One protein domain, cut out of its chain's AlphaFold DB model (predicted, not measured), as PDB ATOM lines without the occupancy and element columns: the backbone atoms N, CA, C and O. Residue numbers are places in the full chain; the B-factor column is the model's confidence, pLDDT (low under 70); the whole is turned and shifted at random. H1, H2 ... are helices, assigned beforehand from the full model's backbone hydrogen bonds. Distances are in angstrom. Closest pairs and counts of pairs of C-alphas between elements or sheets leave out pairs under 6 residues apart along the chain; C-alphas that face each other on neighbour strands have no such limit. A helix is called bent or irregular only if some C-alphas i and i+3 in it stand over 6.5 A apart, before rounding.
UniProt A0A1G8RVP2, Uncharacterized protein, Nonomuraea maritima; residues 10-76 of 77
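This is residues 10 to 76 of the 77 residues of an uncharacterized protein of Nonomuraea maritima (UniProt A0A1G8RVP2). One helix of 15 residues, H2, makes the core of a small body, with the short H4 packed on it and H3 near its first residue, reached by a link, residues 53 to 60, that folds back from H2's last residue. On the other side a loose loop with low confidence goes out to the short H1 and returns, and its residues 18 to 24 stick out. The printed part has 67 residues with four named helices, H1, H2, H3 and H4 in chain order, and no named strand; the class is all helix, though 30 of the 67 residues are in named elements, under half. The whole is only just compact, close to loose, with a radius of gyration of the C-alphas of 12.7 A and spans of 40 by 28 by 19 A.

Begin with H2, residues 38 to 52, and look from there to H4, residues 71 to 74. The two touch, and their closest C-alphas are those of Ala 42 and Leu 74, 6.2 A apart. Then look at H3, residues 61 to 67: it is close to H2 but not clearly touching, with the closest C-alphas, those of Pro 38 and Phe 67, 7.5 A apart. The lines of H2 and H3 are about perpendicular, at 75 degrees. H3 and H4 meet only through their link. H1, residues 17 to 20, is apart from H2, H3 and H4. In the backbone of H2 every O i to N i+4 pair is within hydrogen-bond range, in H3 1 of 3 is, beside 3 of 4 O i to N i+3 pairs, and H1 and H4 are too short for an O i to N i+4 pair.

Find C-alpha 38 at (5.299, 26.439, -15.536); from there H2 runs 20.7 A to C-alpha 52 at (20.996, 13.360, -18.739). H3 measures 9.9 A from C-alpha 61 to C-alpha 67 and is irregular: C-alphas 62 and 65 are 7.2 A apart. H4 measures 5.3 A and ends at C-alpha 74, (14.981, 27.486, -12.758). H1 also measures 5.3 A, and its C-alpha 17 is at (10.417, 11.670, -35.417).

Look for the two C-alphas farthest apart at Gly 21 and Gln 76, 39.7 A from each other. Residues 18 to 24, of which 18 to 20 belong to H1, stand free. The link from H1 to H2, residues 21 to 37, is long, that from H2 to H3 is short, and that from H3 to H4 is tight. The printed part has no cut. Its mean pLDDT is 72.8, and residues 10 to 33 are under 70.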
ATOM      1  N   ASP A  10       5.970  23.721 -28.998       37.06
ATOM      2  CA  ASP A  10       6.824  22.914 -29.864       37.06
ATOM      3  C   ASP A  10       8.274  23.382 -29.624       37.06
ATOM      4  O   ASP A  10       8.564  24.582 -29.573       37.06
ATOM      5  N   ILE A  11       9.182  22.461 -29.316       43.16
ATOM      6  CA  ILE A  11      10.602  22.761 -29.114       43.16
ATOM      7  C   ILE A  11      11.384  21.811 -30.013       43.16
ATOM      8  O   ILE A  11      11.455  20.607 -29.773       43.16
ATOM      9  N   ASP A  12      11.984  22.377 -31.057       40.09
ATOM     10  CA  ASP A  12      12.794  21.645 -32.023       40.09
ATOM     11  C   ASP A  12      14.143  21.227 -31.416       40.09
ATOM     12  O   ASP A  12      15.019  22.055 -31.143       40.09
ATOM     13  N   LEU A  13      14.312  19.917 -31.226       43.50
ATOM     14  CA  LEU A  13      15.585  19.271 -30.916       43.50
ATOM     15  C   LEU A  13      15.988  18.342 -32.068       43.50
ATOM     16  O   LEU A  13      16.155  17.140 -31.893       43.50
ATOM     17  N   SER A  14      16.146  18.918 -33.262       40.38
ATOM     18  CA  SER A  14      16.924  18.382 -34.384       40.38
ATOM     19  C   SER A  14      16.681  16.902 -34.694       40.38
ATOM     20  O   SER A  14      17.563  16.070 -34.494       40.38
ATOM     21  N   MET A  15      15.480  16.602 -35.187       39.81
ATOM     22  CA  MET A  15      15.123  15.582 -36.191       39.81
ATOM     23  C   MET A  15      13.619  15.306 -36.042       39.81
ATOM     24  O   MET A  15      13.196  14.887 -34.964       39.81
ATOM     25  N   PRO A  16      12.789  15.480 -37.087       46.69
ATOM     26  CA  PRO A  16      11.397  15.062 -37.004       46.69
ATOM     27  C   PRO A  16      11.365  13.548 -36.765       46.69
ATOM     28  O   PRO A  16      11.996  12.789 -37.498       46.69
ATOM     29  N   SER A  17      10.628  13.092 -35.753       45.00
ATOM     30  CA  SER A  17      10.417  11.670 -35.417       45.00
ATOM     31  C   SER A  17       9.971  10.820 -36.621       45.00
ATOM     32  O   SER A  17      10.267   9.627 -36.708       45.00
ATOM     33  N   THR A  18       9.372  11.457 -37.628       43.62
ATOM     34  CA  THR A  18       9.043  10.888 -38.943       43.62
ATOM     35  C   THR A  18      10.266  10.418 -39.746       43.62
ATOM     36  O   THR A  18      10.156   9.454 -40.498       43.62
ATOM     37  N   ALA A  19      11.437  11.036 -39.572       45.44
ATOM     38  CA  ALA A  19      12.696  10.598 -40.180       45.44
ATOM     39  C   ALA A  19      13.266   9.321 -39.528       45.44
ATOM     40  O   ALA A  19      14.090   8.645 -40.140       45.44
ATOM     41  N   MET A  20      12.811   8.966 -38.320       45.25
ATOM     42  CA  MET A  20      13.239   7.767 -37.587       45.25
ATOM     43  C   MET A  20      12.280   6.572 -37.728       45.25
ATOM     44  O   MET A  20      12.542   5.516 -37.159       45.25
ATOM     45  N   GLY A  21      11.183   6.699 -38.488       43.75
ATOM     46  CA  GLY A  21      10.228   5.601 -38.698       43.75
ATOM     47  C   GLY A  21       9.440   5.202 -37.443       43.75
ATOM     48  O   GLY A  21       8.946   4.077 -37.367       43.75
ATOM     49  N   VAL A  22       9.329   6.103 -36.462       49.28
ATOM     50  CA  VAL A  22       8.620   5.861 -35.199       49.28
ATOM     51  C   VAL A  22       7.161   6.333 -35.346       49.28
ATOM     52  O   VAL A  22       6.936   7.441 -35.844       49.28
ATOM     53  N   PRO A  23       6.154   5.507 -34.995       50.62
ATOM     54  CA  PRO A  23       4.748   5.913 -35.031       50.62
ATOM     55  C   PRO A  23       4.487   7.062 -34.042       50.62
ATOM     56  O   PRO A  23       5.224   7.184 -33.067       50.62
ATOM     57  N   PRO A  24       3.457   7.900 -34.263       50.47
ATOM     58  CA  PRO A  24       3.180   9.034 -33.390       50.47
ATOM     59  C   PRO A  24       2.745   8.528 -32.011       50.47
ATOM     60  O   PRO A  24       1.589   8.160 -31.806       50.47
ATOM     61  N   GLU A  25       3.684   8.490 -31.074       56.44
ATOM     62  CA  GLU A  25       3.377   8.515 -29.649       56.44
ATOM     63  C   GLU A  25       2.697   9.849 -29.318       56.44
ATOM     64  O   GLU A  25       2.825  10.838 -30.054       56.44
ATOM     65  N   THR A  26       1.867   9.871 -28.275       53.97
ATOM     66  CA  THR A  26       1.191  11.118 -27.906       53.97
ATOM     67  C   THR A  26       2.249  12.193 -27.649       53.97
ATOM     68  O   THR A  26       3.289  11.874 -27.085       53.97
ATOM     69  N   PRO A  27       2.034  13.467 -28.028       52.47
ATOM     70  CA  PRO A  27       3.067  14.495 -27.886       52.47
ATOM     71  C   PRO A  27       3.675  14.561 -26.480       52.47
ATOM     72  O   PRO A  27       4.855  14.825 -26.348       52.47
ATOM     73  N   ALA A  28       2.903  14.237 -25.437       49.75
ATOM     74  CA  ALA A  28       3.362  14.181 -24.050       49.75
ATOM     75  C   ALA A  28       4.371  13.054 -23.724       49.75
ATOM     76  O   ALA A  28       4.990  13.092 -22.664       49.75
ATOM     77  N   GLU A  29       4.511  12.044 -24.584       48.94
ATOM     78  CA  GLU A  29       5.461  10.931 -24.432       48.94
ATOM     79  C   GLU A  29       6.837  11.266 -25.033       48.94
ATOM     80  O   GLU A  29       7.837  10.646 -24.672       48.94
ATOM     81  N   LEU A  30       6.915  12.301 -25.876       57.25
ATOM     82  CA  LEU A  30       8.169  12.785 -26.442       57.25
ATOM     83  C   LEU A  30       8.898  13.681 -25.436       57.25
ATOM     84  O   LEU A  30       8.375  14.704 -24.999       57.25
ATOM     85  N   SER A  31      10.159  13.362 -25.132       58.16
ATOM     86  CA  SER A  31      11.020  14.191 -24.268       58.16
ATOM     87  C   SER A  31      11.315  15.588 -24.834       58.16
ATOM     88  O   SER A  31      11.813  16.452 -24.112       58.16
ATOM     89  N   SER A  32      10.992  15.824 -26.110       59.72
ATOM     90  CA  SER A  32      11.059  17.129 -26.771       59.72
ATOM     91  C   SER A  32       9.853  18.030 -26.486       59.72
ATOM     92  O   SER A  32       9.900  19.213 -26.808       59.72
ATOM     93  N   VAL A  33       8.781  17.511 -25.882       65.25
ATOM     94  CA  VAL A  33       7.544  18.260 -25.633       65.25
ATOM     95  C   VAL A  33       7.318  18.391 -24.131       65.25
ATOM     96  O   VAL A  33       7.187  17.412 -23.399       65.25
ATOM     97  N   LEU A  34       7.236  19.633 -23.657       77.88
ATOM     98  CA  LEU A  34       6.998  19.934 -22.247       77.88
ATOM     99  C   LEU A  34       5.541  20.350 -22.052       77.88
ATOM    100  O   LEU A  34       5.111  21.393 -22.543       77.88
ATOM    101  N   VAL A  35       4.780  19.539 -21.315       78.12
ATOM    102  CA  VAL A  35       3.349  19.769 -21.077       78.12
ATOM    103  C   VAL A  35       3.084  19.979 -19.593       78.12
ATOM    104  O   VAL A  35       3.462  19.163 -18.754       78.12
ATOM    105  N   GLY A  36       2.370  21.055 -19.269       84.62
ATOM    106  CA  GLY A  36       1.879  21.313 -17.919       84.62
ATOM    107  C   GLY A  36       1.995  22.775 -17.514       84.62
ATOM    108  O   GLY A  36       2.233  23.660 -18.329       84.62
ATOM    109  N   SER A  37       1.809  23.027 -16.222       90.94
ATOM    110  CA  SER A  37       2.052  24.342 -15.625       90.94
ATOM    111  C   SER A  37       3.543  24.715 -15.668       90.94
ATOM    112  O   SER A  37       4.392  23.819 -15.696       90.94
ATOM    113  N   PRO A  38       3.900  26.010 -15.555       92.69
ATOM    114  CA  PRO A  38       5.299  26.439 -15.536       92.69
ATOM    115  C   PRO A  38       6.169  25.705 -14.506       92.69
ATOM    116  O   PRO A  38       7.330  25.404 -14.771       92.69
ATOM    117  N   ARG A  39       5.594  25.353 -13.347       91.38
ATOM    118  CA  ARG A  39       6.278  24.570 -12.309       91.38
ATOM    119  C   ARG A  39       6.538  23.129 -12.731       91.38
ATOM    120  O   ARG A  39       7.651  22.660 -12.565       91.38
ATOM    121  N   GLN A  40       5.553  22.457 -13.324       89.06
ATOM    122  CA  GLN A  40       5.732  21.089 -13.827       89.06
ATOM    123  C   GLN A  40       6.767  21.030 -14.958       89.06
ATOM    124  O   GLN A  40       7.562  20.091 -15.032       89.06
ATOM    125  N   ILE A  41       6.789  22.058 -15.813       90.69
ATOM    126  CA  ILE A  41       7.798  22.214 -16.865       90.69
ATOM    127  C   ILE A  41       9.188  22.403 -16.242       90.69
ATOM    128  O   ILE A  41      10.128  21.708 -16.628       90.69
ATOM    129  N   ALA A  42       9.324  23.283 -15.243       92.00
ATOM    130  CA  ALA A  42      10.584  23.480 -14.527       92.00
ATOM    131  C   ALA A  42      11.078  22.188 -13.851       92.00
ATOM    132  O   ALA A  42      12.240  21.822 -14.019       92.00
ATOM    133  N   ASP A  43      10.193  21.466 -13.159       92.06
ATOM    134  CA  ASP A  43      10.511  20.198 -12.493       92.06
ATOM    135  C   ASP A  43      11.007  19.144 -13.504       92.06
ATOM    136  O   ASP A  43      11.977  18.429 -13.249       92.06
ATOM    137  N   THR A  44      10.394  19.084 -14.692       89.06
ATOM    138  CA  THR A  44      10.826  18.183 -15.774       89.06
ATOM    139  C   THR A  44      12.229  18.526 -16.274       89.06
ATOM    140  O   THR A  44      13.065  17.634 -16.420       89.06
ATOM    141  N   LEU A  45      12.514  19.812 -16.488       87.88
ATOM    142  CA  LEU A  45      13.827  20.274 -16.945       87.88
ATOM    143  C   LEU A  45      14.930  20.009 -15.914       87.88
ATOM    144  O   LEU A  45      16.035  19.613 -16.284       87.88
ATOM    145  N   LEU A  46      14.636  20.192 -14.626       90.12
ATOM    146  CA  LEU A  46      15.570  19.869 -13.545       90.12
ATOM    147  C   LEU A  46      15.862  18.368 -13.496       90.12
ATOM    148  O   LEU A  46      17.029  17.982 -13.444       90.12
ATOM    149  N   ARG A  47      14.833  17.523 -13.629       87.81
ATOM    150  CA  ARG A  47      15.020  16.070 -13.732       87.81
ATOM    151  C   ARG A  47      15.897  15.697 -14.923       87.81
ATOM    152  O   ARG A  47      16.815  14.904 -14.768       87.81
ATOM    153  N   TYR A  48      15.670  16.283 -16.098       85.00
ATOM    154  CA  TYR A  48      16.515  16.021 -17.267       85.00
ATOM    155  C   TYR A  48      17.964  16.467 -17.063       85.00
ATOM    156  O   TYR A  48      18.882  15.793 -17.530       85.00
ATOM    157  N   ARG A  49      18.202  17.577 -16.355       85.44
ATOM    158  CA  ARG A  49      19.560  18.003 -15.990       85.44
ATOM    159  C   ARG A  49      20.249  16.967 -15.102       85.44
ATOM    160  O   ARG A  49      21.428  16.701 -15.309       85.44
ATOM    161  N   GLU A  50      19.537  16.399 -14.136       88.50
ATOM    162  CA  GLU A  50      20.071  15.367 -13.238       88.50
ATOM    163  C   GLU A  50      20.287  14.027 -13.952       88.50
ATOM    164  O   GLU A  50      21.321  13.388 -13.767       88.50
ATOM    165  N   GLU A  51      19.334  13.614 -14.788       87.38
ATOM    166  CA  GLU A  51      19.315  12.301 -15.442       87.38
ATOM    167  C   GLU A  51      20.247  12.240 -16.662       87.38
ATOM    168  O   GLU A  51      20.929  11.240 -16.880       87.38
ATOM    169  N   TYR A  52      20.306  13.322 -17.443       82.62
ATOM    170  CA  TYR A  52      20.996  13.360 -18.739       82.62
ATOM    171  C   TYR A  52      22.110  14.410 -18.819       82.62
ATOM    172  O   TYR A  52      22.814  14.479 -19.826       82.62
ATOM    173  N   GLY A  53      22.294  15.244 -17.790       80.88
ATOM    174  CA  GLY A  53      23.348  16.262 -17.772       80.88
ATOM    175  C   GLY A  53      23.097  17.454 -18.701       80.88
ATOM    176  O   GLY A  53      24.046  18.165 -19.040       80.88
ATOM    177  N   ILE A  54      21.851  17.690 -19.131       78.19
ATOM    178  CA  ILE A  54      21.536  18.825 -20.008       78.19
ATOM    179  C   ILE A  54      21.825  20.158 -19.305       78.19
ATOM    180  O   ILE A  54      21.499  20.361 -18.135       78.19
ATOM    181  N   SER A  55      22.449  21.084 -20.028       78.19
ATOM    182  CA  SER A  55      22.844  22.400 -19.504       78.19
ATOM    183  C   SER A  55      22.297  23.570 -20.320       78.19
ATOM    184  O   SER A  55      22.420  24.721 -19.903       78.19
ATOM    185  N   TYR A  56      21.670  23.284 -21.461       79.31
ATOM    186  CA  TYR A  56      21.020  24.263 -22.317       79.31
ATOM    187  C   TYR A  56      19.806  23.634 -22.999       79.31
ATOM    188  O   TYR A  56      19.756  22.424 -23.214       79.31
ATOM    189  N   ILE A  57      18.841  24.484 -23.335       82.62
ATOM    190  CA  ILE A  57      17.690  24.151 -24.168       82.62
ATOM    191  C   ILE A  57      17.463  25.294 -25.152       82.62
ATOM    192  O   ILE A  57      17.840  26.438 -24.883       82.62
ATOM    193  N   SER A  58      16.813  24.982 -26.262       81.44
ATOM    194  CA  SER A  58      16.236  25.977 -27.160       81.44
ATOM    195  C   SER A  58      14.734  26.060 -26.902       81.44
ATOM    196  O   SER A  58      14.144  25.115 -26.390       81.44
ATOM    197  N   VAL A  59      14.113  27.189 -27.226       82.81
ATOM    198  CA  VAL A  59      12.656  27.369 -27.168       82.81
ATOM    199  C   VAL A  59      12.244  28.020 -28.481       82.81
ATOM    200  O   VAL A  59      12.903  28.972 -28.902       82.81
ATOM    201  N   MET A  60      11.198  27.516 -29.139       79.50
ATOM    202  CA  MET A  60      10.704  28.143 -30.369       79.50
ATOM    203  C   MET A  60      10.157  29.546 -30.089       79.50
ATOM    204  O   MET A  60       9.601  29.802 -29.019       79.50
ATOM    205  N   GLU A  61      10.322  30.447 -31.061       82.06
ATOM    206  CA  GLU A  61       9.989  31.873 -30.935       82.06
ATOM    207  C   GLU A  61       8.559  32.096 -30.424       82.06
ATOM    208  O   GLU A  61       8.359  32.833 -29.454       82.06
ATOM    209  N   ASP A  62       7.597  31.365 -30.992       83.56
ATOM    210  CA  ASP A  62       6.173  31.435 -30.646       83.56
ATOM    211  C   ASP A  62       5.896  31.147 -29.161       83.56
ATOM    212  O   ASP A  62       4.932  31.649 -28.583       83.56
ATOM    213  N   HIS A  63       6.781  30.401 -28.497       82.88
ATOM    214  CA  HIS A  63       6.620  29.987 -27.104       82.88
ATOM    215  C   HIS A  63       7.542  30.722 -26.140       82.88
ATOM    216  O   HIS A  63       7.400  30.572 -24.925       82.88
ATOM    217  N   MET A  64       8.451  31.567 -26.637       85.75
ATOM    218  CA  MET A  64       9.394  32.302 -25.791       85.75
ATOM    219  C   MET A  64       8.681  33.152 -24.739       85.75
ATOM    220  O   MET A  64       9.122  33.194 -23.591       85.75
ATOM    221  N   ARG A  65       7.567  33.808 -25.104       88.00
ATOM    222  CA  ARG A  65       6.783  34.639 -24.175       88.00
ATOM    223  C   ARG A  65       6.182  33.803 -23.049       88.00
ATOM    224  O   ARG A  65       6.362  34.154 -21.887       88.00
ATOM    225  N   THR A  66       5.509  32.706 -23.374       85.25
ATOM    226  CA  THR A  66       4.895  31.808 -22.383       85.25
ATOM    227  C   THR A  66       5.958  31.158 -21.496       85.25
ATOM    228  O   THR A  66       5.800  31.071 -20.281       85.25
ATOM    229  N   PHE A  67       7.110  30.805 -22.072       89.50
ATOM    230  CA  PHE A  67       8.224  30.209 -21.337       89.50
ATOM    231  C   PHE A  67       8.863  31.156 -20.308       89.50
ATOM    232  O   PHE A  67       9.531  30.698 -19.378       89.50
ATOM    233  N   THR A  68       8.643  32.473 -20.405       93.19
ATOM    234  CA  THR A  68       9.192  33.429 -19.425       93.19
ATOM    235  C   THR A  68       8.763  33.140 -17.985       93.19
ATOM    236  O   THR A  68       9.530  33.428 -17.065       93.19
ATOM    237  N   GLU A  69       7.603  32.511 -17.777       93.44
ATOM    238  CA  GLU A  69       7.100  32.119 -16.454       93.44
ATOM    239  C   GLU A  69       7.904  30.972 -15.815       93.44
ATOM    240  O   GLU A  69       7.945  30.846 -14.591       93.44
ATOM    241  N   VAL A  70       8.588  30.158 -16.624       92.88
ATOM    242  CA  VAL A  70       9.404  29.013 -16.180       92.88
ATOM    243  C   VAL A  70      10.783  29.470 -15.699       92.88
ATOM    244  O   VAL A  70      11.307  28.974 -14.702       92.88
ATOM    245  N   ILE A  71      11.373  30.458 -16.375       92.06
ATOM    246  CA  ILE A  71      12.722  30.978 -16.104       92.06
ATOM    247  C   ILE A  71      12.986  31.307 -14.618       92.06
ATOM    248  O   ILE A  71      14.030  30.889 -14.110       92.06
ATOM    249  N   PRO A  72      12.121  32.042 -13.884       94.62
ATOM    250  CA  PRO A  72      12.376  32.344 -12.474       94.62
ATOM    251  C   PRO A  72      12.372  31.103 -11.570       94.62
ATOM    252  O   PRO A  72      12.995  31.133 -10.513       94.62
ATOM    253  N   LEU A  73      11.707  30.015 -11.971       93.31
ATOM    254  CA  LEU A  73      11.673  28.755 -11.221       93.31
ATOM    255  C   LEU A  73      12.989  27.977 -11.360       93.31
ATOM    256  O   LEU A  73      13.403  27.313 -10.420       93.31
ATOM    257  N   LEU A  74      13.683  28.124 -12.492       90.50
ATOM    258  CA  LEU A  74      14.981  27.486 -12.758       90.50
ATOM    259  C   LEU A  74      16.181  28.247 -12.172       90.50
ATOM    260  O   LEU A  74      17.295  27.732 -12.153       90.50
ATOM    261  N   ARG A  75      15.978  29.497 -11.742       87.38
ATOM    262  CA  ARG A  75      17.032  30.388 -11.227       87.38
ATOM    263  C   ARG A  75      17.190  30.356  -9.709       87.38
ATOM    264  O   ARG A  75      17.979  31.133  -9.172       87.38
ATOM    265  N   GLN A  76      16.417  29.525  -9.022       71.00
ATOM    266  CA  GLN A  76      16.485  29.420  -7.569       71.00
ATOM    267  C   GLN A  76      17.742  28.627  -7.157       71.00
ATOM    268  O   GLN A  76      18.132  27.720  -7.895       71.00
TER     269      GLN A  76